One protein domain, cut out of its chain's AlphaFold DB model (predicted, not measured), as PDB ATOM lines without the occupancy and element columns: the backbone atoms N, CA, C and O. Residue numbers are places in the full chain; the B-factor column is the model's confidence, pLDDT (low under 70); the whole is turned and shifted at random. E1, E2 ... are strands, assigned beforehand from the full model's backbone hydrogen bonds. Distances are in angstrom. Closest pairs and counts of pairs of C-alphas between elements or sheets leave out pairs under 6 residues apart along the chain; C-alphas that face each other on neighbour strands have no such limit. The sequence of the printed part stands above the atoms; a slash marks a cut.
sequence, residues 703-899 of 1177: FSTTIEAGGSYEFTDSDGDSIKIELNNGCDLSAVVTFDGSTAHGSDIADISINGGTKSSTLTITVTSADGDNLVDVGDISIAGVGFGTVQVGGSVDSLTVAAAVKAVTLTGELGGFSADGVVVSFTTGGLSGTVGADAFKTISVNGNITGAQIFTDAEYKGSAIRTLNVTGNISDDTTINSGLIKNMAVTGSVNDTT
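What this domain is: This is residues 703 to 899 of the 1177 residues of an uncharacterized protein of Phycisphaerae bacterium SM23_30 (UniProt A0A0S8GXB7). The chain is wound in stacked turns, a flattened solenoid with two long walls of strands. E1, E4, E5, E7, E9, E13 and E15 lie in one wall and E2, E3, E6, E8, E10, E14 and E16 in the other, while E11 and E12 bend round from the first wall to the second and E17 ends the stack. The links near residues 745, 773 and 861 loop outward from the coil. The printed part has 197 residues, no named helix and seventeen strands, E1 to E17 in order, in one branched mixed sheet; the class is all strand. It is compact, with a radius of gyration of the C-alphas of 16.7 A and spans of 43 by 37 by 25 A.

Where its parts are: E1, residues 703 to 707, begins at C-alpha 703 (6.779, -28.537, -12.903). E2 is 712 to 716, E3 722 to 728 with 18.8 A, E4 735 to 740 with 15.6 A, E5 751 to 755, and E6 762 to 768 with 19.3 A. E7 is 781 to 784, E8 790 to 794, E9 797 to 802 and E10 808 to 811. E11, 814 to 829, bends by 174 degrees at residue 825; its end C-alphas are 6.4 A apart. E12, 835 to 846, bends by 141 degrees at residue 841. E13 is 854 to 856, E14 868 to 871, E15 879 to 882, E16 886 to 891, and E17, 895 to 899, ends at C-alpha 899 (3.941, -42.217, 27.812).

How they stand to each other: E1 and E4 are antiparallel, with N 705 and O 737 2.9 A apart. The hairpins are E2 and E3, with N 713 and O 725 at 2.9 A, and E4 and E5, with N 738 and O 753 at 3.0 A. E3 and E6 are antiparallel, with N 724 and O 766 at 2.8 A. From there the pairs are parallel, among them E5 and E7, N 782 and O 752 at 2.8 A, and E6 and E8, N 765 and O 792 at 2.8 A. E9 and E10 lie on one side of E11 and E12 on the other side; N 827 and O 843 are 2.8 A apart. E13 and E14 lie on the other side of E12 from E11. The edge strands are E1, E2, E16 and E17.

The domain as a whole: The C-alphas of Ser 718 and Lys 862, the two farthest apart, are 49.0 A apart. The printed part has no cut. The links E6 to E7 and E13 to E14 are long. Mean pLDDT of the printed part is 74.7; 75 residues are under 70, among them 729 to 753 and 769 to 781.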
ATOM      1  N   PHE A 703       7.664 -27.900 -11.936       61.03
ATOM      2  CA  PHE A 703       6.779 -28.537 -12.903       61.03
ATOM      3  C   PHE A 703       5.371 -28.614 -12.322       61.03
ATOM      4  O   PHE A 703       5.123 -29.318 -11.346       61.03
ATOM      5  N   SER A 704       4.426 -27.906 -12.944       60.81
ATOM      6  CA  SER A 704       3.009 -27.986 -12.591       60.81
ATOM      7  C   SER A 704       2.220 -28.641 -13.719       60.81
ATOM      8  O   SER A 704       2.260 -28.196 -14.869       60.81
ATOM      9  N   THR A 705       1.477 -29.697 -13.396       65.25
ATOM     10  CA  THR A 705       0.591 -30.381 -14.340       65.25
ATOM     11  C   THR A 705      -0.801 -30.563 -13.764       65.25
ATOM     12  O   THR A 705      -1.010 -30.651 -12.557       65.25
ATOM     13  N   THR A 706      -1.786 -30.614 -14.652       71.38
ATOM     14  CA  THR A 706      -3.182 -30.845 -14.294       71.38
ATOM     15  C   THR A 706      -3.542 -32.291 -14.615       71.38
ATOM     16  O   THR A 706      -3.565 -32.680 -15.782       71.38
ATOM     17  N   ILE A 707      -3.852 -33.088 -13.592       72.56
ATOM     18  CA  ILE A 707      -4.347 -34.457 -13.767       72.56
ATOM     19  C   ILE A 707      -5.875 -34.407 -13.825       72.56
ATOM     20  O   ILE A 707      -6.538 -33.952 -12.888       72.56
ATOM     21  N   GLU A 708      -6.447 -34.863 -14.938       74.69
ATOM     22  CA  GLU A 708      -7.896 -34.991 -15.095       74.69
ATOM     23  C   GLU A 708      -8.451 -36.229 -14.369       74.69
ATOM     24  O   GLU A 708      -7.731 -37.151 -13.984       74.69
ATOM     25  N   ALA A 709      -9.772 -36.269 -14.195       69.06
ATOM     26  CA  ALA A 709     -10.478 -37.392 -13.591       69.06
ATOM     27  C   ALA A 709     -10.164 -38.731 -14.287       69.06
ATOM     28  O   ALA A 709     -10.401 -38.881 -15.486       69.06
ATOM     29  N   GLY A 710      -9.697 -39.732 -13.533       72.69
ATOM     30  CA  GLY A 710      -9.289 -41.029 -14.089       72.69
ATOM     31  C   GLY A 710      -7.911 -41.020 -14.756       72.69
ATOM     32  O   GLY A 710      -7.521 -42.032 -15.336       72.69
ATOM     33  N   GLY A 711      -7.200 -39.892 -14.704       77.88
ATOM     34  CA  GLY A 711      -5.842 -39.747 -15.202       77.88
ATOM     35  C   GLY A 711      -4.795 -40.254 -14.213       77.88
ATOM     36  O   GLY A 711      -5.017 -40.315 -13.000       77.88
ATOM     37  N   SER A 712      -3.634 -40.583 -14.766       83.62
ATOM     38  CA  SER A 712      -2.407 -40.857 -14.031       83.62
ATOM     39  C   SER A 712      -1.287 -39.998 -14.595       83.62
ATOM     40  O   SER A 712      -1.207 -39.822 -15.813       83.62
ATOM     41  N   TYR A 713      -0.407 -39.524 -13.730       79.81
ATOM     42  CA  TYR A 713       0.856 -38.913 -14.106       79.81
ATOM     43  C   TYR A 713       1.987 -39.703 -13.459       79.81
ATOM     44  O   TYR A 713       1.851 -40.112 -12.309       79.81
ATOM     45  N   GLU A 714       3.062 -39.946 -14.198       80.25
ATOM     46  CA  GLU A 714       4.254 -40.620 -13.696       80.25
ATOM     47  C   GLU A 714       5.467 -39.754 -14.015       80.25
ATOM     48  O   GLU A 714       5.628 -39.309 -15.154       80.25
ATOM     49  N   PHE A 715       6.269 -39.490 -12.993       72.75
ATOM     50  CA  PHE A 715       7.569 -38.850 -13.095       72.75
ATOM     51  C   PHE A 715       8.628 -39.889 -12.751       72.75
ATOM     52  O   PHE A 715       8.428 -40.663 -11.818       72.75
ATOM     53  N   THR A 716       9.712 -39.919 -13.517       69.69
ATOM     54  CA  THR A 716      10.868 -40.783 -13.269       69.69
ATOM     55  C   THR A 716      12.104 -39.904 -13.285       69.69
ATOM     56  O   THR A 716      12.241 -39.087 -14.202       69.69
ATOM     57  N   ASP A 717      12.954 -40.047 -12.281       60.19
ATOM     58  CA  ASP A 717      14.188 -39.285 -12.152       60.19
ATOM     59  C   ASP A 717      15.324 -39.879 -13.024       60.19
ATOM     60  O   ASP A 717      15.093 -40.721 -13.905       60.19
ATOM     61  N   SER A 718      16.555 -39.390 -12.843       57.56
ATOM     62  CA  SER A 718      17.728 -39.873 -13.581       57.56
ATOM     63  C   SER A 718      18.241 -41.238 -13.126       57.56
ATOM     64  O   SER A 718      18.821 -41.943 -13.960       57.56
ATOM     65  N   ASP A 719      18.029 -41.604 -11.862       57.34
ATOM     66  CA  ASP A 719      18.494 -42.870 -11.285       57.34
ATOM     67  C   ASP A 719      17.494 -44.019 -11.535       57.34
ATOM     68  O   ASP A 719      17.854 -45.199 -11.510       57.34
ATOM     69  N   GLY A 720      16.283 -43.680 -11.986       61.72
ATOM     70  CA  GLY A 720      15.242 -44.594 -12.453       61.72
ATOM     71  C   GLY A 720      14.079 -44.748 -11.475       61.72
ATOM     72  O   GLY A 720      13.180 -45.558 -11.739       61.72
ATOM     73  N   ASP A 721      14.092 -43.996 -10.379       66.50
ATOM     74  CA  ASP A 721      13.049 -43.948  -9.370       66.50
ATOM     75  C   ASP A 721      11.831 -43.236  -9.947       66.50
ATOM     76  O   ASP A 721      11.946 -42.233 -10.654       66.50
ATOM     77  N   SER A 722      10.632 -43.771  -9.702       70.12
ATOM     78  CA  SER A 722       9.396 -43.210 -10.235       70.12
ATOM     79  C   SER A 722       8.340 -42.929  -9.181       70.12
ATOM     80  O   SER A 722       8.063 -43.735  -8.293       70.12
ATOM     81  N   ILE A 723       7.669 -41.790  -9.337       75.31
ATOM     82  CA  ILE A 723       6.437 -41.471  -8.634       75.31
ATOM     83  C   ILE A 723       5.272 -41.405  -9.600       75.31
ATOM     84  O   ILE A 723       5.257 -40.654 -10.575       75.31
ATOM     85  N   LYS A 724       4.242 -42.177  -9.287       80.38
ATOM     86  CA  LYS A 724       3.006 -42.248 -10.044       80.38
ATOM     87  C   LYS A 724       1.838 -41.753  -9.204       80.38
ATOM     88  O   LYS A 724       1.484 -42.352  -8.194       80.38
ATOM     89  N   ILE A 725       1.191 -40.690  -9.666       80.88
ATOM     90  CA  ILE A 725       0.021 -40.078  -9.039       80.88
ATOM     91  C   ILE A 725      -1.213 -40.397  -9.882       80.88
ATOM     92  O   ILE A 725      -1.268 -40.092 -11.072       80.88
ATOM     93  N   GLU A 726      -2.225 -41.001  -9.269       84.88
ATOM     94  CA  GLU A 726      -3.461 -41.436  -9.918       84.88
ATOM     95  C   GLU A 726      -4.691 -40.833  -9.232       84.88
ATOM     96  O   GLU A 726      -4.857 -40.908  -8.011       84.88
ATOM     97  N   LEU A 727      -5.603 -40.282 -10.041       79.44
ATOM     98  CA  LEU A 727      -6.905 -39.791  -9.590       79.44
ATOM     99  C   LEU A 727      -8.006 -40.786  -9.958       79.44
ATOM    100  O   LEU A 727      -8.559 -40.765 -11.059       79.44
ATOM    101  N   ASN A 728      -8.377 -41.638  -9.008       73.88
ATOM    102  CA  ASN A 728      -9.333 -42.718  -9.212       73.88
ATOM    103  C   ASN A 728     -10.769 -42.327  -8.788       73.88
ATOM    104  O   ASN A 728     -10.990 -41.755  -7.719       73.88
ATOM    105  N   ASN A 729     -11.758 -42.729  -9.604       65.75
ATOM    106  CA  ASN A 729     -13.221 -42.597  -9.428       65.75
ATOM    107  C   ASN A 729     -13.830 -41.174  -9.357       65.75
ATOM    108  O   ASN A 729     -13.637 -40.433  -8.399       65.75
ATOM    109  N   GLY A 730     -14.736 -40.875 -10.302       56.97
ATOM    110  CA  GLY A 730     -15.863 -39.938 -10.124       56.97
ATOM    111  C   GLY A 730     -15.520 -38.478  -9.814       56.97
ATOM    112  O   GLY A 730     -16.262 -37.836  -9.073       56.97
ATOM    113  N   CYS A 731     -14.408 -37.965 -10.334       46.38
ATOM    114  CA  CYS A 731     -14.024 -36.569 -10.141       46.38
ATOM    115  C   CYS A 731     -14.724 -35.687 -11.194       46.38
ATOM    116  O   CYS A 731     -14.628 -35.972 -12.382       46.38
ATOM    117  N   ASP A 732     -15.393 -34.613 -10.768       51.03
ATOM    118  CA  ASP A 732     -15.887 -33.554 -11.671       51.03
ATOM    119  C   ASP A 732     -14.822 -32.451 -11.902       51.03
ATOM    120  O   ASP A 732     -15.084 -31.474 -12.601       51.03
ATOM    121  N   LEU A 733     -13.626 -32.578 -11.303       55.78
ATOM    122  CA  LEU A 733     -12.551 -31.575 -11.305       55.78
ATOM    123  C   LEU A 733     -11.159 -32.225 -11.397       55.78
ATOM    124  O   LEU A 733     -10.979 -33.372 -10.985       55.78
ATOM    125  N   SER A 734     -10.193 -31.467 -11.917       59.25
ATOM    126  CA  SER A 734      -8.774 -31.818 -12.011       59.25
ATOM    127  C   SER A 734      -8.002 -31.518 -10.720       59.25
ATOM    128  O   SER A 734      -8.398 -30.622  -9.973       59.25
ATOM    129  N   ALA A 735      -6.899 -32.229 -10.465       62.53
ATOM    130  CA  ALA A 735      -5.925 -31.838  -9.442       62.53
ATOM    131  C   ALA A 735      -4.712 -31.190 -10.108       62.53
ATOM    132  O   ALA A 735      -4.235 -31.685 -11.131       62.53
ATOM    133  N   VAL A 736      -4.234 -30.089  -9.537       64.19
ATOM    134  CA  VAL A 736      -2.932 -29.529  -9.906       64.19
ATOM    135  C   VAL A 736      -1.897 -30.234  -9.051       64.19
ATOM    136  O   VAL A 736      -2.022 -30.212  -7.828       64.19
ATOM    137  N   VAL A 737      -0.945 -30.891  -9.705       65.56
ATOM    138  CA  VAL A 737       0.244 -31.449  -9.071       65.56
ATOM    139  C   VAL A 737       1.393 -30.515  -9.391       65.56
ATOM    140  O   VAL A 737       1.697 -30.306 -10.567       65.56
ATOM    141  N   THR A 738       1.997 -29.962  -8.350       62.22
ATOM    142  CA  THR A 738       3.248 -29.219  -8.449       62.22
ATOM    143  C   THR A 738       4.345 -30.080  -7.849       62.22
ATOM    144  O   THR A 738       4.185 -30.551  -6.725       62.22
ATOM    145  N   PHE A 739       5.401 -30.297  -8.625       62.75
ATOM    146  CA  PHE A 739       6.653 -30.873  -8.159       62.75
ATOM    147  C   PHE A 739       7.608 -29.721  -7.917       62.75
ATOM    148  O   PHE A 739       7.923 -28.967  -8.849       62.75
ATOM    149  N   ASP A 740       8.008 -29.578  -6.667       55.56
ATOM    150  CA  ASP A 740       8.961 -28.578  -6.241       55.56
ATOM    151  C   ASP A 740      10.335 -29.234  -6.191       55.56
ATOM    152  O   ASP A 740      10.667 -29.871  -5.210       55.56
ATOM    153  N   GLY A 741      11.054 -29.222  -7.316       53.28
ATOM    154  CA  GLY A 741      12.248 -30.032  -7.598       53.28
ATOM    155  C   GLY A 741      13.454 -29.940  -6.644       53.28
ATOM    156  O   GLY A 741      14.552 -30.220  -7.118       53.28
ATOM    157  N   SER A 742      13.317 -29.542  -5.380       48.34
ATOM    158  CA  SER A 742      14.395 -29.517  -4.395       48.34
ATOM    159  C   SER A 742      14.405 -30.793  -3.546       48.34
ATOM    160  O   SER A 742      13.404 -31.194  -2.964       48.34
ATOM    161  N   THR A 743      15.575 -31.421  -3.464       41.81
ATOM    162  CA  THR A 743      16.089 -31.997  -2.218       41.81
ATOM    163  C   THR A 743      17.608 -31.821  -2.215       41.81
ATOM    164  O   THR A 743      18.272 -31.813  -3.257       41.81
ATOM    165  N   ALA A 744      18.167 -31.640  -1.017       37.59
ATOM    166  CA  ALA A 744      19.594 -31.438  -0.768       37.59
ATOM    167  C   ALA A 744      20.440 -32.724  -0.905       37.59
ATOM    168  O   ALA A 744      21.665 -32.673  -0.804       37.59
ATOM    169  N   HIS A 745      19.817 -33.872  -1.184       36.56
ATOM    170  CA  HIS A 745      20.496 -35.142  -1.398       36.56
ATOM    171  C   HIS A 745      20.049 -35.744  -2.732       36.56
ATOM    172  O   HIS A 745      18.861 -35.869  -3.016       36.56
ATOM    173  N   GLY A 746      21.024 -36.043  -3.593       42.53
ATOM    174  CA  GLY A 746      20.761 -36.686  -4.878       42.53
ATOM    175  C   GLY A 746      20.017 -38.009  -4.688       42.53
ATOM    176  O   GLY A 746      20.413 -38.763  -3.806       42.53
ATOM    177  N   SER A 747      19.019 -38.227  -5.558       43.03
ATOM    178  CA  SER A 747      18.059 -39.347  -5.714       43.03
ATOM    179  C   SER A 747      16.648 -39.213  -5.102       43.03
ATOM    180  O   SER A 747      15.808 -40.069  -5.357       43.03
ATOM    181  N   ASP A 748      16.309 -38.127  -4.395       50.41
ATOM    182  CA  ASP A 748      15.001 -38.023  -3.712       50.41
ATOM    183  C   ASP A 748      13.924 -37.224  -4.476       50.41
ATOM    184  O   ASP A 748      14.194 -36.256  -5.193       50.41
ATOM    185  N   ILE A 749      12.657 -37.633  -4.325       52.75
ATOM    186  CA  ILE A 749      11.511 -36.987  -4.982       52.75
ATOM    187  C   ILE A 749      11.010 -35.831  -4.110       52.75
ATOM    188  O   ILE A 749      10.345 -36.048  -3.100       52.75
ATOM    189  N   ALA A 750      11.308 -34.623  -4.581       56.16
ATOM    190  CA  ALA A 750      10.701 -33.319  -4.313       56.16
ATOM    191  C   ALA A 750       9.292 -33.260  -3.685       56.16
ATOM    192  O   ALA A 750       8.416 -34.074  -4.001       56.16
ATOM    193  N   ASP A 751       9.036 -32.183  -2.929       60.88
ATOM    194  CA  ASP A 751       7.735 -31.866  -2.335       60.88
ATOM    195  C   ASP A 751       6.608 -31.859  -3.377       60.88
ATOM    196  O   ASP A 751       6.711 -31.326  -4.492       60.88
ATOM    197  N   ILE A 752       5.478 -32.450  -2.991       64.25
ATOM    198  CA  ILE A 752       4.334 -32.646  -3.883       64.25
ATOM    199  C   ILE A 752       3.148 -31.884  -3.337       64.25
ATOM    200  O   ILE A 752       2.488 -32.322  -2.393       64.25
ATOM    201  N   SER A 753       2.800 -30.784  -3.999       68.88
ATOM    202  CA  SER A 753       1.562 -30.073  -3.698       68.88
ATOM    203  C   SER A 753       0.433 -30.557  -4.601       68.88
ATOM    204  O   SER A 753       0.506 -30.445  -5.827       68.88
ATOM    205  N   ILE A 754      -0.637 -31.082  -4.002       71.19
ATOM    206  CA  ILE A 754      -1.834 -31.545  -4.712       71.19
ATOM    207  C   ILE A 754      -3.030 -30.720  -4.257       71.19
ATOM    208  O   ILE A 754      -3.517 -30.881  -3.137       71.19
ATOM    209  N   ASN A 755      -3.558 -29.876  -5.146       67.25
ATOM    210  CA  ASN A 755      -4.729 -29.046  -4.854       67.25
ATOM    211  C   ASN A 755      -5.962 -29.506  -5.654       67.25
ATOM    212  O   ASN A 755      -5.966 -29.434  -6.887       67.25
ATOM    213  N   GLY A 756      -7.011 -29.990  -4.969       64.69
ATOM    214  CA  GLY A 756      -8.282 -30.383  -5.603       64.69
ATOM    215  C   GLY A 756      -9.048 -31.539  -4.938       64.69
ATOM    216  O   GLY A 756      -8.963 -31.764  -3.733       64.69
ATOM    217  N   GLY A 757      -9.849 -32.263  -5.734       63.84
ATOM    218  CA  GLY A 757     -10.547 -33.498  -5.336       63.84
ATOM    219  C   GLY A 757     -12.042 -33.364  -5.005       63.84
ATOM    220  O   GLY A 757     -12.658 -32.316  -5.148       63.84
ATOM    221  N   THR A 758     -12.673 -34.464  -4.592       65.56
ATOM    222  CA  THR A 758     -14.000 -34.487  -3.951       65.56
ATOM    223  C   THR A 758     -14.006 -35.569  -2.872       65.56
ATOM    224  O   THR A 758     -13.217 -36.514  -2.922       65.56
ATOM    225  N   LYS A 759     -14.972 -35.534  -1.944       66.19
ATOM    226  CA  LYS A 759     -15.135 -36.583  -0.913       66.19
ATOM    227  C   LYS A 759     -15.365 -37.999  -1.474       66.19
ATOM    228  O   LYS A 759     -15.325 -38.958  -0.703       66.19
ATOM    229  N   SER A 760     -15.661 -38.142  -2.770       68.81
ATOM    230  CA  SER A 760     -15.787 -39.428  -3.477       68.81
ATOM    231  C   SER A 760     -14.511 -39.884  -4.189       68.81
ATOM    232  O   SER A 760     -14.417 -41.063  -4.526       68.81
ATOM    233  N   SER A 761     -13.550 -38.986  -4.400       72.38
ATOM    234  CA  SER A 761     -12.309 -39.248  -5.133       72.38
ATOM    235  C   SER A 761     -11.314 -40.052  -4.291       72.38
ATOM    236  O   SER A 761     -11.243 -39.873  -3.070       72.38
ATOM    237  N   THR A 762     -10.532 -40.918  -4.938       78.19
ATOM    238  CA  THR A 762      -9.359 -41.578  -4.341       78.19
ATOM    239  C   THR A 762      -8.098 -41.057  -5.015       78.19
ATOM    240  O   THR A 762      -7.984 -41.150  -6.234       78.19
ATOM    241  N   LEU A 763      -7.182 -40.512  -4.223       81.25
ATOM    242  CA  LEU A 763      -5.836 -40.158  -4.645       81.25
ATOM    243  C   LEU A 763      -4.912 -41.329  -4.310       81.25
ATOM    244  O   LEU A 763      -4.862 -41.753  -3.154       81.25
ATOM    245  N   THR A 764      -4.211 -41.850  -5.307       83.00
ATOM    246  CA  THR A 764      -3.194 -42.886  -5.124       83.00
ATOM    247  C   THR A 764      -1.854 -42.320  -5.567       83.00
ATOM    248  O   THR A 764      -1.727 -41.875  -6.698       83.00
ATOM    249  N   ILE A 765      -0.875 -42.330  -4.677       79.31
ATOM    250  CA  ILE A 765       0.518 -41.980  -4.933       79.31
ATOM    251  C   ILE A 765       1.293 -43.286  -4.794       79.31
ATOM    252  O   ILE A 765       1.188 -43.959  -3.774       79.31
ATOM    253  N   THR A 766       1.993 -43.700  -5.840       78.94
ATOM    254  CA  THR A 766       2.824 -44.906  -5.847       78.94
ATOM    255  C   THR A 766       4.249 -44.479  -6.094       78.94
ATOM    256  O   THR A 766       4.514 -43.877  -7.128       78.94
ATOM    257  N   VAL A 767       5.139 -44.801  -5.169       72.19
ATOM    258  CA  VAL A 767       6.566 -44.540  -5.301       72.19
ATOM    259  C   VAL A 767       7.267 -45.867  -5.587       72.19
ATOM    260  O   VAL A 767       6.920 -46.889  -4.988       72.19
ATOM    261  N   THR A 768       8.183 -45.878  -6.549       70.94
ATOM    262  CA  THR A 768       8.905 -47.064  -7.018       70.94
ATOM    263  C   THR A 768      10.388 -46.734  -7.085       70.94
ATOM    264  O   THR A 768      10.751 -45.858  -7.858       70.94
ATOM    265  N   SER A 769      11.227 -47.447  -6.334       64.81
ATOM    266  CA  SER A 769      12.684 -47.354  -6.491       64.81
ATOM    267  C   SER A 769      13.178 -48.252  -7.633       64.81
ATOM    268  O   SER A 769      12.660 -49.363  -7.836       64.81
ATOM    269  N   ALA A 770      14.178 -47.782  -8.376       63.88
ATOM    270  CA  ALA A 770      14.896 -48.500  -9.420       63.88
ATOM    271  C   ALA A 770      15.714 -49.671  -8.862       63.88
ATOM    272  O   ALA A 770      15.774 -50.738  -9.489       63.88
ATOM    273  N   ASP A 771      16.294 -49.489  -7.675       61.28
ATOM    274  CA  ASP A 771      17.140 -50.469  -6.989       61.28
ATOM    275  C   ASP A 771      16.322 -51.515  -6.211       61.28
ATOM    276  O   ASP A 771      16.833 -52.570  -5.811       61.28
ATOM    277  N   GLY A 772      15.010 -51.292  -6.084       54.09
ATOM    278  CA  GLY A 772      14.069 -52.226  -5.475       54.09
ATOM    279  C   GLY A 772      14.168 -52.294  -3.951       54.09
ATOM    280  O   GLY A 772      13.589 -53.204  -3.344       54.09
ATOM    281  N   ASP A 773      14.880 -51.355  -3.330       51.59
ATOM    282  CA  ASP A 773      14.640 -50.998  -1.942       51.59
ATOM    283  C   ASP A 773      13.288 -50.270  -1.830       51.59
ATOM    284  O   ASP A 773      12.754 -49.706  -2.776       51.59
ATOM    285  N   ASN A 774      12.630 -50.370  -0.678       46.34
ATOM    286  CA  ASN A 774      11.366 -49.656  -0.444       46.34
ATOM    287  C   ASN A 774      11.618 -48.228   0.081       46.34
ATOM    288  O   ASN A 774      10.746 -47.671   0.750       46.34
ATOM    289  N   LEU A 775      12.817 -47.691  -0.148       47.09
ATOM    290  CA  LEU A 775      13.321 -46.436   0.398       47.09
ATOM    291  C   LEU A 775      13.536 -45.477  -0.766       47.09
ATOM    292  O   LEU A 775      14.635 -45.340  -1.274       47.09
ATOM    293  N   VAL A 776      12.444 -44.875  -1.220       50.12
ATOM    294  CA  VAL A 776      12.542 -43.580  -1.885       50.12
ATOM    295  C   VAL A 776      12.106 -42.598  -0.817       50.12
ATOM    296  O   VAL A 776      10.950 -42.672  -0.380       50.12
ATOM    297  N   ASP A 777      13.017 -41.745  -0.360       52.41
ATOM    298  CA  ASP A 777      12.663 -40.662   0.544       52.41
ATOM    299  C   ASP A 777      11.902 -39.631  -0.295       52.41
ATOM    300  O   ASP A 777      12.450 -38.810  -1.025       52.41
ATOM    301  N   VAL A 778      10.572 -39.750  -0.293       55.88
ATOM    302  CA  VAL A 778       9.725 -38.673  -0.802       55.88
ATOM    303  C   VAL A 778       9.688 -37.602   0.272       55.88
ATOM    304  O   VAL A 778       9.360 -37.916   1.423       55.88
ATOM    305  N   GLY A 779       9.993 -36.369  -0.135       58.06
ATOM    306  CA  GLY A 779       9.845 -35.174   0.689       58.06
ATOM    307  C   GLY A 779       8.393 -34.925   1.107       58.06
ATOM    308  O   GLY A 779       7.524 -35.805   1.064       58.06
ATOM    309  N   ASP A 780       8.085 -33.699   1.502       63.59
ATOM    310  CA  ASP A 780       6.779 -33.362   2.043       63.59
ATOM    311  C   ASP A 780       5.681 -33.486   0.977       63.59
ATOM    312  O   ASP A 780       5.579 -32.743  -0.005       63.59
ATOM    313  N   ILE A 781       4.750 -34.415   1.203       67.81
ATOM    314  CA  ILE A 781       3.517 -34.476   0.414       67.81
ATOM    315  C   ILE A 781       2.488 -33.555   1.068       67.81
ATOM    316  O   ILE A 781       1.958 -33.862   2.138       67.81
ATOM    317  N   SER A 782       2.137 -32.460   0.393       71.38
ATOM    318  CA  SER A 782       1.125 -31.499   0.835       71.38
ATOM    319  C   SER A 782      -0.166 -31.621   0.023       71.38
ATOM    320  O   SER A 782      -0.220 -31.372  -1.182       71.38
ATOM    321  N   ILE A 783      -1.263 -31.988   0.686       72.69
ATOM    322  CA  ILE A 783      -2.579 -32.136   0.045       72.69
ATOM    323  C   ILE A 783      -3.517 -31.025   0.521       72.69
ATOM    324  O   ILE A 783      -3.932 -31.011   1.681       72.69
ATOM    325  N   ALA A 784      -3.929 -30.140  -0.391       65.44
ATOM    326  CA  ALA A 784      -4.790 -28.986  -0.119       65.44
ATOM    327  C   ALA A 784      -6.108 -29.004  -0.937       65.44
ATOM    328  O   ALA A 784      -6.248 -29.711  -1.936       65.44
ATOM    329  N   GLY A 785      -7.117 -28.224  -0.519       64.38
ATOM    330  CA  GLY A 785      -8.360 -27.997  -1.282       64.38
ATOM    331  C   GLY A 785      -9.647 -28.593  -0.679       64.38
ATOM    332  O   GLY A 785      -9.809 -28.696   0.533       64.38
ATOM    333  N   VAL A 786     -10.627 -28.958  -1.524       54.34
ATOM    334  CA  VAL A 786     -11.997 -29.374  -1.108       54.34
ATOM    335  C   VAL A 786     -12.086 -30.782  -0.474       54.34
ATOM    336  O   VAL A 786     -13.162 -31.182  -0.005       54.34
ATOM    337  N   GLY A 787     -10.962 -31.504  -0.419       62.44
ATOM    338  CA  GLY A 787     -10.763 -32.757   0.316       62.44
ATOM    339  C   GLY A 787     -11.056 -34.031  -0.483       62.44
ATOM    340  O   GLY A 787     -12.103 -34.157  -1.124       62.44
ATOM    341  N   PHE A 788     -10.146 -35.006  -0.395       68.44
ATOM    342  CA  PHE A 788     -10.268 -36.344  -0.985       68.44
ATOM    343  C   PHE A 788     -11.051 -37.310  -0.082       68.44
ATOM    344  O   PHE A 788     -11.055 -37.211   1.147       68.44
ATOM    345  N   GLY A 789     -11.711 -38.302  -0.681       72.88
ATOM    346  CA  GLY A 789     -12.314 -39.404   0.065       72.88
ATOM    347  C   GLY A 789     -11.262 -40.349   0.646       72.88
ATOM    348  O   GLY A 789     -11.353 -40.766   1.800       72.88
ATOM    349  N   THR A 790     -10.258 -40.721  -0.138       79.38
ATOM    350  CA  THR A 790      -9.180 -41.609   0.310       79.38
ATOM    351  C   THR A 790      -7.862 -41.167  -0.305       79.38
ATOM    352  O   THR A 790      -7.839 -40.823  -1.480       79.38
ATOM    353  N   VAL A 791      -6.799 -41.171   0.494       83.38
ATOM    354  CA  VAL A 791      -5.414 -40.943   0.074       83.38
ATOM    355  C   VAL A 791      -4.647 -42.233   0.340       83.38
ATOM    356  O   VAL A 791      -4.718 -42.783   1.440       83.38
ATOM    357  N   GLN A 792      -3.972 -42.753  -0.677       86.25
ATOM    358  CA  GLN A 792      -3.139 -43.946  -0.583       86.25
ATOM    359  C   GLN A 792      -1.726 -43.587  -1.013       86.25
ATOM    360  O   GLN A 792      -1.572 -43.027  -2.091       86.25
ATOM    361  N   VAL A 793      -0.733 -43.923  -0.196       81.00
ATOM    362  CA  VAL A 793       0.685 -43.717  -0.493       81.00
ATOM    363  C   VAL A 793       1.401 -45.072  -0.447       81.00
ATOM    364  O   VAL A 793       1.351 -45.804   0.546       81.00
ATOM    365  N   GLY A 794       1.971 -45.465  -1.579       76.81
ATOM    366  CA  GLY A 794       2.796 -46.657  -1.738       76.81
ATOM    367  C   GLY A 794       4.255 -46.333  -1.434       76.81
ATOM    368  O   GLY A 794       4.772 -45.442  -2.094       76.81
ATOM    369  N   GLY A 795       4.892 -47.042  -0.493       72.38
ATOM    370  CA  GLY A 795       6.270 -46.766  -0.050       72.38
ATOM    371  C   GLY A 795       6.367 -46.169   1.359       72.38
ATOM    372  O   GLY A 795       5.334 -45.949   2.009       72.38
ATOM    373  N   SER A 796       7.603 -45.992   1.835       73.75
ATOM    374  CA  SER A 796       7.924 -45.191   3.024       73.75
ATOM    375  C   SER A 796       7.940 -43.704   2.661       73.75
ATOM    376  O   SER A 796       8.169 -43.370   1.505       73.75
ATOM    377  N   VAL A 797       7.636 -42.828   3.616       72.19
ATOM    378  CA  VAL A 797       7.676 -41.369   3.429       72.19
ATOM    379  C   VAL A 797       8.217 -40.698   4.686       72.19
ATOM    380  O   VAL A 797       7.886 -41.129   5.799       72.19
ATOM    381  N   ASP A 798       9.000 -39.632   4.521       73.44
ATOM    382  CA  ASP A 798       9.532 -38.897   5.666       73.44
ATOM    383  C   ASP A 798       8.425 -38.090   6.343       73.44
ATOM    384  O   ASP A 798       8.192 -38.240   7.537       73.44
ATOM    385  N   SER A 799       7.621 -37.341   5.583       76.31
ATOM    386  CA  SER A 799       6.524 -36.557   6.150       76.31
ATOM    387  C   SER A 799       5.303 -36.433   5.216       76.31
ATOM    388  O   SER A 799       5.400 -36.393   3.990       76.31
ATOM    389  N   LEU A 800       4.091 -36.438   5.794       80.62
ATOM    390  CA  LEU A 800       2.820 -36.302   5.068       80.62
ATOM    391  C   LEU A 800       1.924 -35.236   5.709       80.62
ATOM    392  O   LEU A 800       1.387 -35.435   6.804       80.62
ATOM    393  N   THR A 801       1.650 -34.163   4.966       79.75
ATOM    394  CA  THR A 801       0.779 -33.066   5.395       79.75
ATOM    395  C   THR A 801      -0.542 -33.035   4.621       79.75
ATOM    396  O   THR A 801      -0.607 -33.003   3.391       79.75
ATOM    397  N   VAL A 802      -1.660 -33.015   5.349       75.81
ATOM    398  CA  VAL A 802      -3.014 -33.047   4.783       75.81
ATOM    399  C   VAL A 802      -3.841 -31.868   5.301       75.81
ATOM    400  O   VAL A 802      -4.502 -31.945   6.334       75.81
ATOM    401  N   ALA A 803      -3.882 -30.782   4.535       67.12
ATOM    402  CA  ALA A 803      -4.598 -29.545   4.864       67.12
ATOM    403  C   ALA A 803      -6.103 -29.583   4.499       67.12
ATOM    404  O   ALA A 803      -6.719 -28.564   4.183       67.12
ATOM    405  N   ALA A 804      -6.721 -30.771   4.480       65.00
ATOM    406  CA  ALA A 804      -8.132 -30.947   4.140       65.00
ATOM    407  C   ALA A 804      -8.781 -32.117   4.896       65.00
ATOM    408  O   ALA A 804      -8.129 -33.049   5.359       65.00
ATOM    409  N   ALA A 805     -10.115 -32.125   4.989       69.50
ATOM    410  CA  ALA A 805     -10.841 -33.234   5.609       69.50
ATOM    411  C   ALA A 805     -10.816 -34.495   4.722       69.50
ATOM    412  O   ALA A 805     -11.507 -34.544   3.698       69.50
ATOM    413  N   VAL A 806     -10.105 -35.542   5.159       74.56
ATOM    414  CA  VAL A 806      -9.951 -36.815   4.429       74.56
ATOM    415  C   VAL A 806     -10.586 -37.978   5.195       74.56
ATOM    416  O   VAL A 806     -10.442 -38.133   6.409       74.56
ATOM    417  N   LYS A 807     -11.326 -38.853   4.502       78.50
ATOM    418  CA  LYS A 807     -11.976 -39.998   5.170       78.50
ATOM    419  C   LYS A 807     -10.990 -41.138   5.470       78.50
ATOM    420  O   LYS A 807     -11.161 -41.809   6.484       78.50
ATOM    421  N   ALA A 808      -9.987 -41.388   4.641       83.06
ATOM    422  CA  ALA A 808      -8.984 -42.409   4.931       83.06
ATOM    423  C   ALA A 808      -7.626 -42.053   4.328       83.06
ATOM    424  O   ALA A 808      -7.574 -41.645   3.175       83.06
ATOM    425  N   VAL A 809      -6.563 -42.266   5.095       85.62
ATOM    426  CA  VAL A 809      -5.171 -42.234   4.651       85.62
ATOM    427  C   VAL A 809      -4.600 -43.640   4.847       85.62
ATOM    428  O   VAL A 809      -4.825 -44.266   5.887       85.62
ATOM    429  N   THR A 810      -3.949 -44.191   3.830       86.88
ATOM    430  CA  THR A 810      -3.310 -45.513   3.881       86.88
ATOM    431  C   THR A 810      -1.913 -45.419   3.301       86.88
ATOM    432  O   THR A 810      -1.774 -45.152   2.115       86.88
ATOM    433  N   LEU A 811      -0.910 -45.683   4.125       85.06
ATOM    434  CA  LEU A 811       0.481 -45.838   3.753       85.06
ATOM    435  C   LEU A 811       0.870 -47.305   3.891       85.06
ATOM    436  O   LEU A 811       0.362 -48.019   4.763       85.06
ATOM    437  N   THR A 812       1.722 -47.769   2.987       81.06
ATOM    438  CA  THR A 812       2.168 -49.170   2.968       81.06
ATOM    439  C   THR A 812       3.568 -49.363   3.545       81.06
ATOM    440  O   THR A 812       3.831 -50.462   4.032       81.06
ATOM    441  N   GLY A 813       4.416 -48.327   3.545       76.50
ATOM    442  CA  GLY A 813       5.733 -48.305   4.189       76.50
ATOM    443  C   GLY A 813       5.744 -47.577   5.536       76.50
ATOM    444  O   GLY A 813       4.701 -47.427   6.177       76.50
ATOM    445  N   GLU A 814       6.935 -47.191   5.987       79.38
ATOM    446  CA  GLU A 814       7.151 -46.465   7.245       79.38
ATOM    447  C   GLU A 814       6.879 -44.963   7.075       79.38
ATOM    448  O   GLU A 814       6.907 -44.441   5.965       79.38
ATOM    449  N   LEU A 815       6.539 -44.288   8.172       82.94
ATOM    450  CA  LEU A 815       6.230 -42.859   8.190       82.94
ATOM    451  C   LEU A 815       7.079 -42.161   9.256       82.94
ATOM    452  O   LEU A 815       6.946 -42.508  10.435       82.94
ATOM    453  N   GLY A 816       7.839 -41.138   8.866       79.31
ATOM    454  CA  GLY A 816       8.488 -40.220   9.802       79.31
ATOM    455  C   GLY A 816       7.466 -39.301  10.484       79.31
ATOM    456  O   GLY A 816       7.254 -39.399  11.681       79.31
ATOM    457  N   GLY A 817       6.714 -38.480   9.757       81.75
ATOM    458  CA  GLY A 817       5.790 -37.484  10.305       81.75
ATOM    459  C   GLY A 817       4.449 -37.408   9.575       81.75
ATOM    460  O   GLY A 817       4.340 -37.631   8.379       81.75
ATOM    461  N   PHE A 818       3.377 -37.075  10.289       84.38
ATOM    462  CA  PHE A 818       2.051 -36.815   9.742       84.38
ATOM    463  C   PHE A 818       1.417 -35.594  10.396       84.38
ATOM    464  O   PHE A 818       1.239 -35.552  11.612       84.38
ATOM    465  N   SER A 819       0.963 -34.646   9.587       81.75
ATOM    466  CA  SER A 819       0.200 -33.488  10.048       81.75
ATOM    467  C   SER A 819      -1.096 -33.353   9.259       81.75
ATOM    468  O   SER A 819      -1.130 -33.555   8.047       81.75
ATOM    469  N   ALA A 820      -2.200 -33.018   9.922       75.38
ATOM    470  CA  ALA A 820      -3.449 -32.717   9.240       75.38
ATOM    471  C   ALA A 820      -4.255 -31.618   9.938       75.38
ATOM    472  O   ALA A 820      -4.689 -31.778  11.078       75.38
ATOM    473  N   ASP A 821      -4.582 -30.569   9.185       68.06
ATOM    474  CA  ASP A 821      -5.454 -29.452   9.598       68.06
ATOM    475  C   ASP A 821      -6.955 -29.807   9.450       68.06
ATOM    476  O   ASP A 821      -7.826 -28.985   9.175       68.06
ATOM    477  N   GLY A 822      -7.288 -31.101   9.512       67.25
ATOM    478  CA  GLY A 822      -8.642 -31.584   9.276       67.25
ATOM    479  C   GLY A 822      -8.934 -32.955   9.875       67.25
ATOM    480  O   GLY A 822      -8.069 -33.685  10.353       67.25
ATOM    481  N   VAL A 823     -10.214 -33.347   9.850       67.19
ATOM    482  CA  VAL A 823     -10.650 -34.635  10.417       67.19
ATOM    483  C   VAL A 823     -10.196 -35.796   9.535       67.19
ATOM    484  O   VAL A 823     -10.761 -36.005   8.459       67.19
ATOM    485  N   VAL A 824      -9.290 -36.624  10.060       73.06
ATOM    486  CA  VAL A 824      -8.844 -37.882   9.446       73.06
ATOM    487  C   VAL A 824      -9.590 -39.057  10.076       73.06
ATOM    488  O   VAL A 824      -9.419 -39.407  11.244       73.06
ATOM    489  N   VAL A 825     -10.477 -39.707   9.319       68.31
ATOM    490  CA  VAL A 825     -11.301 -40.780   9.904       68.31
ATOM    491  C   VAL A 825     -10.504 -42.068  10.143       68.31
ATOM    492  O   VAL A 825     -10.669 -42.670  11.206       68.31
ATOM    493  N   SER A 826      -9.637 -42.489   9.225       80.88
ATOM    494  CA  SER A 826      -8.754 -43.644   9.434       80.88
ATOM    495  C   SER A 826      -7.366 -43.399   8.862       80.88
ATOM    496  O   SER A 826      -7.268 -43.032   7.698       80.88
ATOM    497  N   PHE A 827      -6.330 -43.667   9.647       83.00
ATOM    498  CA  PHE A 827      -4.930 -43.619   9.244       83.00
ATOM    499  C   PHE A 827      -4.327 -45.020   9.377       83.00
ATOM    500  O   PHE A 827      -4.469 -45.643  10.431       83.00
ATOM    501  N   THR A 828      -3.736 -45.545   8.303       87.75
ATOM    502  CA  THR A 828      -3.036 -46.838   8.299       87.75
ATOM    503  C   THR A 828      -1.619 -46.643   7.781       87.75
ATOM    504  O   THR A 828      -1.488 -45.960   6.779       87.75
ATOM    505  N   THR A 829      -0.605 -47.222   8.422       88.56
ATOM    506  CA  THR A 829       0.807 -47.151   7.987       88.56
ATOM    507  C   THR A 829       1.528 -48.476   8.250       88.56
ATOM    508  O   THR A 829       1.041 -49.267   9.060       88.56
ATOM    509  N   GLY A 830       2.651 -48.742   7.578       85.06
ATOM    510  CA  GLY A 830       3.531 -49.886   7.835       85.06
ATOM    511  C   GLY A 830       4.352 -49.722   9.118       85.06
ATOM    512  O   GLY A 830       4.441 -50.667   9.886       85.06
ATOM    513  N   GLY A 831       4.837 -48.516   9.414       87.31
ATOM    514  CA  GLY A 831       5.565 -48.159  10.642       87.31
ATOM    515  C   GLY A 831       5.416 -46.670  10.963       87.31
ATOM    516  O   GLY A 831       4.835 -45.933  10.161       87.31
ATOM    517  N   LEU A 832       5.865 -46.234  12.141       90.44
ATOM    518  CA  LEU A 832       5.771 -44.832  12.561       90.44
ATOM    519  C   LEU A 832       6.931 -44.427  13.483       90.44
ATOM    520  O   LEU A 832       7.108 -45.078  14.512       90.44
ATOM    521  N   SER A 833       7.642 -43.335  13.186       86.75
ATOM    522  CA  SER A 833       8.793 -42.904  13.999       86.75
ATOM    523  C   SER A 833       8.825 -41.449  14.484       86.75
ATOM    524  O   SER A 833       9.607 -41.126  15.368       86.75
ATOM    525  N   GLY A 834       7.944 -40.573  14.011       85.38
ATOM    526  CA  GLY A 834       7.938 -39.159  14.408       85.38
ATOM    527  C   GLY A 834       6.548 -38.619  14.721       85.38
ATOM    528  O   GLY A 834       5.725 -39.274  15.370       85.38
ATOM    529  N   THR A 835       6.302 -37.363  14.366       86.62
ATOM    530  CA  THR A 835       5.159 -36.603  14.884       86.62
ATOM    531  C   THR A 835       3.871 -36.909  14.130       86.62
ATOM    532  O   THR A 835       3.831 -36.757  12.924       86.62
ATOM    533  N   VAL A 836       2.782 -37.263  14.820       85.19
ATOM    534  CA  VAL A 836       1.451 -37.479  14.227       85.19
ATOM    535  C   VAL A 836       0.431 -36.540  14.858       85.19
ATOM    536  O   VAL A 836      -0.042 -36.798  15.965       85.19
ATOM    537  N   GLY A 837       0.036 -35.496  14.132       82.25
ATOM    538  CA  GLY A 837      -0.944 -34.491  14.541       82.25
ATOM    539  C   GLY A 837      -2.185 -34.464  13.646       82.25
ATOM    540  O   GLY A 837      -2.069 -34.412  12.426       82.25
ATOM    541  N   ALA A 838      -3.391 -34.476  14.227       73.56
ATOM    542  CA  ALA A 838      -4.619 -34.096  13.512       73.56
ATOM    543  C   ALA A 838      -5.728 -33.599  14.448       73.56
ATOM    544  O   ALA A 838      -5.819 -34.041  15.601       73.56
ATOM    545  N   ASP A 839      -6.657 -32.799  13.912       68.19
ATOM    546  CA  ASP A 839      -7.870 -32.334  14.610       68.19
ATOM    547  C   ASP A 839      -8.641 -33.473  15.298       68.19
ATOM    548  O   ASP A 839      -9.108 -33.361  16.436       68.19
ATOM    549  N   ALA A 840      -8.824 -34.603  14.599       64.94
ATOM    550  CA  ALA A 840      -9.449 -35.796  15.168       64.94
ATOM    551  C   ALA A 840      -9.198 -37.072  14.350       64.94
ATOM    552  O   ALA A 840      -9.766 -37.235  13.268       64.94
ATOM    553  N   PHE A 841      -8.515 -38.056  14.949       78.19
ATOM    554  CA  PHE A 841      -8.448 -39.432  14.436       78.19
ATOM    555  C   PHE A 841      -9.588 -40.305  14.962       78.19
ATOM    556  O   PHE A 841      -9.714 -40.490  16.169       78.19
ATOM    557  N   LYS A 842     -10.392 -40.965  14.112       80.56
ATOM    558  CA  LYS A 842     -11.263 -42.052  14.631       80.56
ATOM    559  C   LYS A 842     -10.509 -43.371  14.752       80.56
ATOM    560  O   LYS A 842     -10.775 -44.123  15.690       80.56
ATOM    561  N   THR A 843      -9.617 -43.680  13.822       86.19
ATOM    562  CA  THR A 843      -8.850 -44.927  13.829       86.19
ATOM    563  C   THR A 843      -7.430 -44.672  13.355       86.19
ATOM    564  O   THR A 843      -7.246 -44.083  12.301       86.19
ATOM    565  N   ILE A 844      -6.453 -45.140  14.121       91.19
ATOM    566  CA  ILE A 844      -5.040 -45.225  13.752       91.19
ATOM    567  C   ILE A 844      -4.702 -46.718  13.749       91.19
ATOM    568  O   ILE A 844      -5.101 -47.449  14.660       91.19
ATOM    569  N   SER A 845      -4.076 -47.218  12.693       93.19
ATOM    570  CA  SER A 845      -3.673 -48.618  12.561       93.19
ATOM    571  C   SER A 845      -2.253 -48.695  12.014       93.19
ATOM    572  O   SER A 845      -2.026 -48.425  10.845       93.19
ATOM    573  N   VAL A 846      -1.300 -49.059  12.857       93.94
ATOM    574  CA  VAL A 846       0.105 -49.227  12.484       93.94
ATOM    575  C   VAL A 846       0.364 -50.716  12.291       93.94
ATOM    576  O   VAL A 846       0.182 -51.513  13.215       93.94
ATOM    577  N   ASN A 847       0.732 -51.109  11.078       91.94
ATOM    578  CA  ASN A 847       1.047 -52.482  10.709       91.94
ATOM    579  C   ASN A 847       2.553 -52.790  10.851       91.94
ATOM    580  O   ASN A 847       3.146 -53.401   9.966       91.94
ATOM    581  N   GLY A 848       3.134 -52.374  11.975       92.12
ATOM    582  CA  GLY A 848       4.546 -52.521  12.320       92.12
ATOM    583  C   GLY A 848       4.840 -51.797  13.629       92.12
ATOM    584  O   GLY A 848       3.959 -51.741  14.496       92.12
ATOM    585  N   ASN A 849       6.065 -51.296  13.790       93.62
ATOM    586  CA  ASN A 849       6.516 -50.663  15.030       93.62
ATOM    587  C   ASN A 849       6.139 -49.175  15.095       93.62
ATOM    588  O   ASN A 849       5.962 -48.520  14.067       93.62
ATOM    589  N   ILE A 850       6.020 -48.668  16.322       95.31
ATOM    590  CA  ILE A 850       6.037 -47.243  16.651       95.31
ATOM    591  C   ILE A 850       7.298 -46.978  17.485       95.31
ATOM    592  O   ILE A 850       7.466 -47.621  18.519       95.31
ATOM    593  N   THR A 851       8.163 -46.059  17.067       93.19
ATOM    594  CA  THR A 851       9.500 -45.880  17.668       93.19
ATOM    595  C   THR A 851       9.858 -44.397  17.723       93.19
ATOM    596  O   THR A 851      10.021 -43.810  16.670       93.19
ATOM    597  N   GLY A 852       9.951 -43.754  18.892       92.69
ATOM    598  CA  GLY A 852      10.259 -42.309  18.948       92.69
ATOM    599  C   GLY A 852       9.098 -41.374  18.604       92.69
ATOM    600  O   GLY A 852       9.256 -40.154  18.595       92.69
ATOM    601  N   ALA A 853       7.907 -41.916  18.344       91.00
ATOM    602  CA  ALA A 853       6.822 -41.134  17.770       91.00
ATOM    603  C   ALA A 853       6.139 -40.202  18.786       91.00
ATOM    604  O   ALA A 853       5.905 -40.562  19.945       91.00
ATOM    605  N   GLN A 854       5.695 -39.036  18.315       91.25
ATOM    606  CA  GLN A 854       4.867 -38.101  19.081       91.25
ATOM    607  C   GLN A 854       3.464 -38.017  18.486       91.25
ATOM    608  O   GLN A 854       3.198 -37.255  17.563       91.25
ATOM    609  N   ILE A 855       2.523 -38.793  19.018       89.12
ATOM    610  CA  ILE A 855       1.140 -38.810  18.535       89.12
ATOM    611  C   ILE A 855       0.312 -37.828  19.357       89.12
ATOM    612  O   ILE A 855       0.034 -38.091  20.526       89.12
ATOM    613  N   PHE A 856      -0.164 -36.740  18.758       83.75
ATOM    614  CA  PHE A 856      -1.061 -35.794  19.414       83.75
ATOM    615  C   PHE A 856      -2.347 -35.504  18.632       83.75
ATOM    616  O   PHE A 856      -2.431 -35.552  17.410       83.75
ATOM    617  N   THR A 857      -3.406 -35.193  19.371       73.06
ATOM    618  CA  THR A 857      -4.620 -34.568  18.825       73.06
ATOM    619  C   THR A 857      -4.826 -33.254  19.556       73.06
ATOM    620  O   THR A 857      -4.739 -33.289  20.786       73.06
ATOM    621  N   ASP A 858      -5.133 -32.159  18.854       64.62
ATOM    622  CA  ASP A 858      -5.284 -30.826  19.462       64.62
ATOM    623  C   ASP A 858      -6.148 -30.891  20.734       64.62
ATOM    624  O   ASP A 858      -7.318 -31.298  20.722       64.62
ATOM    625  N   ALA A 859      -5.516 -30.549  21.857       48.19
ATOM    626  CA  ALA A 859      -6.050 -30.684  23.199       48.19
ATOM    627  C   ALA A 859      -7.157 -29.660  23.517       48.19
ATOM    628  O   ALA A 859      -7.936 -29.896  24.448       48.19
ATOM    629  N   GLU A 860      -7.272 -28.559  22.761       48.34
ATOM    630  CA  GLU A 860      -8.268 -27.507  23.019       48.34
ATOM    631  C   GLU A 860      -9.654 -27.812  22.426       48.34
ATOM    632  O   GLU A 860     -10.683 -27.352  22.948       48.34
ATOM    633  N   TYR A 861      -9.746 -28.663  21.400       46.56
ATOM    634  CA  TYR A 861     -11.027 -28.960  20.762       46.56
ATOM    635  C   TYR A 861     -11.878 -29.985  21.532       46.56
ATOM    636  O   TYR A 861     -11.505 -31.126  21.813       46.56
ATOM    637  N   LYS A 862     -13.138 -29.612  21.820       40.47
ATOM    638  CA  LYS A 862     -14.180 -30.503  22.375       40.47
ATOM    639  C   LYS A 862     -14.565 -31.604  21.371       40.47
ATOM    640  O   LYS A 862     -15.659 -31.580  20.811       40.47
ATOM    641  N   GLY A 863     -13.728 -32.620  21.197       51.94
ATOM    642  CA  GLY A 863     -14.000 -33.719  20.266       51.94
ATOM    643  C   GLY A 863     -12.792 -34.561  19.863       51.94
ATOM    644  O   GLY A 863     -13.015 -35.666  19.361       51.94
ATOM    645  N   SER A 864     -11.576 -34.080  20.127       63.44
ATOM    646  CA  SER A 864     -10.295 -34.711  19.795       63.44
ATOM    647  C   SER A 864     -10.149 -36.044  20.530       63.44
ATOM    648  O   SER A 864     -10.019 -36.101  21.755       63.44
ATOM    649  N   ALA A 865     -10.329 -37.147  19.801       74.19
ATOM    650  CA  ALA A 865     -10.476 -38.465  20.402       74.19
ATOM    651  C   ALA A 865     -10.057 -39.588  19.461       74.19
ATOM    652  O   ALA A 865     -10.830 -39.943  18.568       74.19
ATOM    653  N   ILE A 866      -8.941 -40.245  19.766       86.00
ATOM    654  CA  ILE A 866      -8.545 -41.509  19.145       86.00
ATOM    655  C   ILE A 866      -9.538 -42.605  19.559       86.00
ATOM    656  O   ILE A 866      -9.514 -43.146  20.669       86.00
ATOM    657  N   ARG A 867     -10.480 -42.983  18.685       85.06
ATOM    658  CA  ARG A 867     -11.442 -44.046  19.056       85.06
ATOM    659  C   ARG A 867     -10.818 -45.433  19.011       85.06
ATOM    660  O   ARG A 867     -11.303 -46.335  19.698       85.06
ATOM    661  N   THR A 868      -9.825 -45.644  18.163       89.81
ATOM    662  CA  THR A 868      -9.131 -46.922  18.021       89.81
ATOM    663  C   THR A 868      -7.690 -46.664  17.607       89.81
ATOM    664  O   THR A 868      -7.483 -45.992  16.606       89.81
ATOM    665  N   LEU A 869      -6.734 -47.191  18.364       93.62
ATOM    666  CA  LEU A 869      -5.323 -47.280  17.997       93.62
ATOM    667  C   LEU A 869      -4.947 -48.761  17.971       93.62
ATOM    668  O   LEU A 869      -5.017 -49.419  19.004       93.62
ATOM    669  N   ASN A 870      -4.617 -49.294  16.801       95.44
ATOM    670  CA  ASN A 870      -4.164 -50.673  16.647       95.44
ATOM    671  C   ASN A 870      -2.703 -50.672  16.206       95.44
ATOM    672  O   ASN A 870      -2.373 -49.953  15.271       95.44
ATOM    673  N   VAL A 871      -1.864 -51.487  16.832       96.75
ATOM    674  CA  VAL A 871      -0.444 -51.632  16.496       96.75
ATOM    675  C   VAL A 871      -0.129 -53.122  16.406       96.75
ATOM    676  O   VAL A 871      -0.390 -53.875  17.352       96.75
ATOM    677  N   THR A 872       0.362 -53.589  15.259       95.62
ATOM    678  CA  THR A 872       0.737 -55.004  15.092       95.62
ATOM    679  C   THR A 872       2.145 -55.302  15.603       95.62
ATOM    680  O   THR A 872       2.367 -56.415  16.077       95.62
ATOM    681  N   GLY A 873       3.052 -54.322  15.578       94.56
ATOM    682  CA  GLY A 873       4.406 -54.414  16.129       94.56
ATOM    683  C   GLY A 873       4.530 -53.893  17.563       94.56
ATOM    684  O   GLY A 873       3.578 -53.966  18.350       94.56
ATOM    685  N   ASN A 874       5.731 -53.417  17.890       96.75
ATOM    686  CA  ASN A 874       6.101 -52.877  19.198       96.75
ATOM    687  C   ASN A 874       5.866 -51.361  19.281       96.75
ATOM    688  O   ASN A 874       5.753 -50.696  18.255       96.75
ATOM    689  N   ILE A 875       5.820 -50.823  20.499       97.62
ATOM    690  CA  ILE A 875       5.949 -49.385  20.779       97.62
ATOM    691  C   ILE A 875       7.202 -49.189  21.649       97.62
ATOM    692  O   ILE A 875       7.327 -49.914  22.637       97.62
ATOM    693  N   SER A 876       8.124 -48.289  21.286       95.44
ATOM    694  CA  SER A 876       9.387 -48.066  22.018       95.44
ATOM    695  C   SER A 876       9.955 -46.644  21.880       95.44
ATOM    696  O   SER A 876       9.346 -45.784  21.239       95.44
ATOM    697  N   ASP A 877      11.130 -46.421  22.476       93.69
ATOM    698  CA  ASP A 877      12.016 -45.268  22.273       93.69
ATOM    699  C   ASP A 877      11.354 -43.933  22.648       93.69
ATOM    700  O   ASP A 877      11.209 -43.049  21.819       93.69
ATOM    701  N   ASP A 878      10.889 -43.798  23.892       93.50
ATOM    702  CA  ASP A 878      10.264 -42.570  24.416       93.50
ATOM    703  C   ASP A 878       9.025 -42.090  23.630       93.50
ATOM    704  O   ASP A 878       8.696 -40.901  23.580       93.50
ATOM    705  N   THR A 879       8.266 -43.032  23.057       95.06
ATOM    706  CA  THR A 879       7.024 -42.724  22.333       95.06
ATOM    707  C   THR A 879       6.008 -42.020  23.243       95.06
ATOM    708  O   THR A 879       5.649 -42.509  24.323       95.06
ATOM    709  N   THR A 880       5.434 -40.913  22.764       93.75
ATOM    710  CA  THR A 880       4.385 -40.166  23.472       93.75
ATOM    711  C   THR A 880       3.050 -40.197  22.727       93.75
ATOM    712  O   THR A 880       2.972 -40.025  21.514       93.75
ATOM    713  N   ILE A 881       1.955 -40.425  23.460       92.44
ATOM    714  CA  ILE A 881       0.589 -40.453  22.921       92.44
ATOM    715  C   ILE A 881      -0.303 -39.526  23.745       92.44
ATOM    716  O   ILE A 881      -0.736 -39.864  24.848       92.44
ATOM    717  N   ASN A 882      -0.641 -38.376  23.170       88.75
ATOM    718  CA  ASN A 882      -1.409 -37.304  23.785       88.75
ATOM    719  C   ASN A 882      -2.779 -37.150  23.106       88.75
ATOM    720  O   ASN A 882      -2.885 -36.776  21.941       88.75
ATOM    721  N   SER A 883      -3.883 -37.416  23.812       85.31
ATOM    722  CA  SER A 883      -5.221 -37.237  23.217       85.31
ATOM    723  C   SER A 883      -6.311 -36.873  24.219       85.31
ATOM    724  O   SER A 883      -6.299 -37.317  25.359       85.31
ATOM    725  N   GLY A 884      -7.351 -36.145  23.802       80.00
ATOM    726  CA  GLY A 884      -8.501 -35.869  24.673       80.00
ATOM    727  C   GLY A 884      -9.274 -37.129  25.108       80.00
ATOM    728  O   GLY A 884      -9.943 -37.136  26.145       80.00
ATOM    729  N   LEU A 885      -9.210 -38.221  24.335       86.19
ATOM    730  CA  LEU A 885      -9.838 -39.513  24.645       86.19
ATOM    731  C   LEU A 885      -9.219 -40.622  23.791       86.19
ATOM    732  O   LEU A 885      -9.278 -40.548  22.570       86.19
ATOM    733  N   ILE A 886      -8.801 -41.725  24.415       90.62
ATOM    734  CA  ILE A 886      -8.437 -42.962  23.712       90.62
ATOM    735  C   ILE A 886      -9.486 -44.019  24.040       90.62
ATOM    736  O   ILE A 886      -9.554 -44.493  25.167       90.62
ATOM    737  N   LYS A 887     -10.366 -44.402  23.107       89.81
ATOM    738  CA  LYS A 887     -11.469 -45.336  23.437       89.81
ATOM    739  C   LYS A 887     -11.027 -46.801  23.451       89.81
ATOM    740  O   LYS A 887     -11.431 -47.528  24.358       89.81
ATOM    741  N   ASN A 888     -10.252 -47.236  22.467       92.62
ATOM    742  CA  ASN A 888      -9.680 -48.576  22.409       92.62
ATOM    743  C   ASN A 888      -8.240 -48.464  21.893       92.62
ATOM    744  O   ASN A 888      -8.019 -47.798  20.889       92.62
ATOM    745  N   MET A 889      -7.300 -49.128  22.546       96.00
ATOM    746  CA  MET A 889      -5.924 -49.284  22.102       96.00
ATOM    747  C   MET A 889      -5.564 -50.767  22.179       96.00
ATOM    748  O   MET A 889      -5.849 -51.420  23.187       96.00
ATOM    749  N   ALA A 890      -5.009 -51.306  21.103       97.00
ATOM    750  CA  ALA A 890      -4.584 -52.690  21.001       97.00
ATOM    751  C   ALA A 890      -3.183 -52.740  20.391       97.00
ATOM    752  O   ALA A 890      -2.999 -52.313  19.257       97.00
ATOM    753  N   VAL A 891      -2.222 -53.269  21.139       97.88
ATOM    754  CA  VAL A 891      -0.843 -53.498  20.707       97.88
ATOM    755  C   VAL A 891      -0.605 -54.997  20.730       97.88
ATOM    756  O   VAL A 891      -0.930 -55.666  21.711       97.88
ATOM    757  N   THR A 892      -0.104 -55.544  19.634       97.00
ATOM    758  CA  THR A 892       0.116 -56.991  19.513       97.00
ATOM    759  C   THR A 892       1.514 -57.369  20.001       97.00
ATOM    760  O   THR A 892       1.657 -58.424  20.618       97.00
ATOM    761  N   GLY A 893       2.503 -56.495  19.783       96.44
ATOM    762  CA  GLY A 893       3.860 -56.604  20.317       96.44
ATOM    763  C   GLY A 893       4.019 -56.035  21.730       96.44
ATOM    764  O   GLY A 893       3.046 -55.927  22.488       96.44
ATOM    765  N   SER A 894       5.264 -55.720  22.079       97.50
ATOM    766  CA  SER A 894       5.668 -55.147  23.370       97.50
ATOM    767  C   SER A 894       5.483 -53.626  23.410       97.50
ATOM    768  O   SER A 894       5.384 -52.983  22.365       97.50
ATOM    769  N   VAL A 895       5.423 -53.053  24.612       98.12
ATOM    770  CA  VAL A 895       5.349 -51.600  24.836       98.12
ATOM    771  C   VAL A 895       6.419 -51.209  25.844       98.12
ATOM    772  O   VAL A 895       6.292 -51.553  27.014       98.12
ATOM    773  N   ASN A 896       7.437 -50.492  25.390       96.06
ATOM    774  CA  ASN A 896       8.565 -50.042  26.196       96.06
ATOM    775  C   ASN A 896       8.652 -48.514  26.154       96.06
ATOM    776  O   ASN A 896       8.240 -47.929  25.154       96.06
ATOM    777  N   ASP A 897       9.145 -47.878  27.216       97.12
ATOM    778  CA  ASP A 897       9.473 -46.440  27.248       97.12
ATOM    779  C   ASP A 897       8.385 -45.576  26.597       97.12
ATOM    780  O   ASP A 897       8.592 -44.880  25.608       97.12
ATOM    781  N   THR A 898       7.150 -45.723  27.079       97.44
ATOM    782  CA  THR A 898       5.977 -45.132  26.426       97.44
ATOM    783  C   THR A 898       5.176 -44.310  27.418       97.44
ATOM    784  O   THR A 898       4.796 -44.793  28.487       97.44
ATOM    785  N   THR A 899       4.812 -43.091  27.022       97.06
ATOM    786  CA  THR A 899       3.941 -42.217  27.812       97.06
ATOM    787  C   THR A 899       2.606 -41.980  27.113       97.06
ATOM    788  O   THR A 899       2.547 -41.512  25.982       97.06
TER     789      THR A 899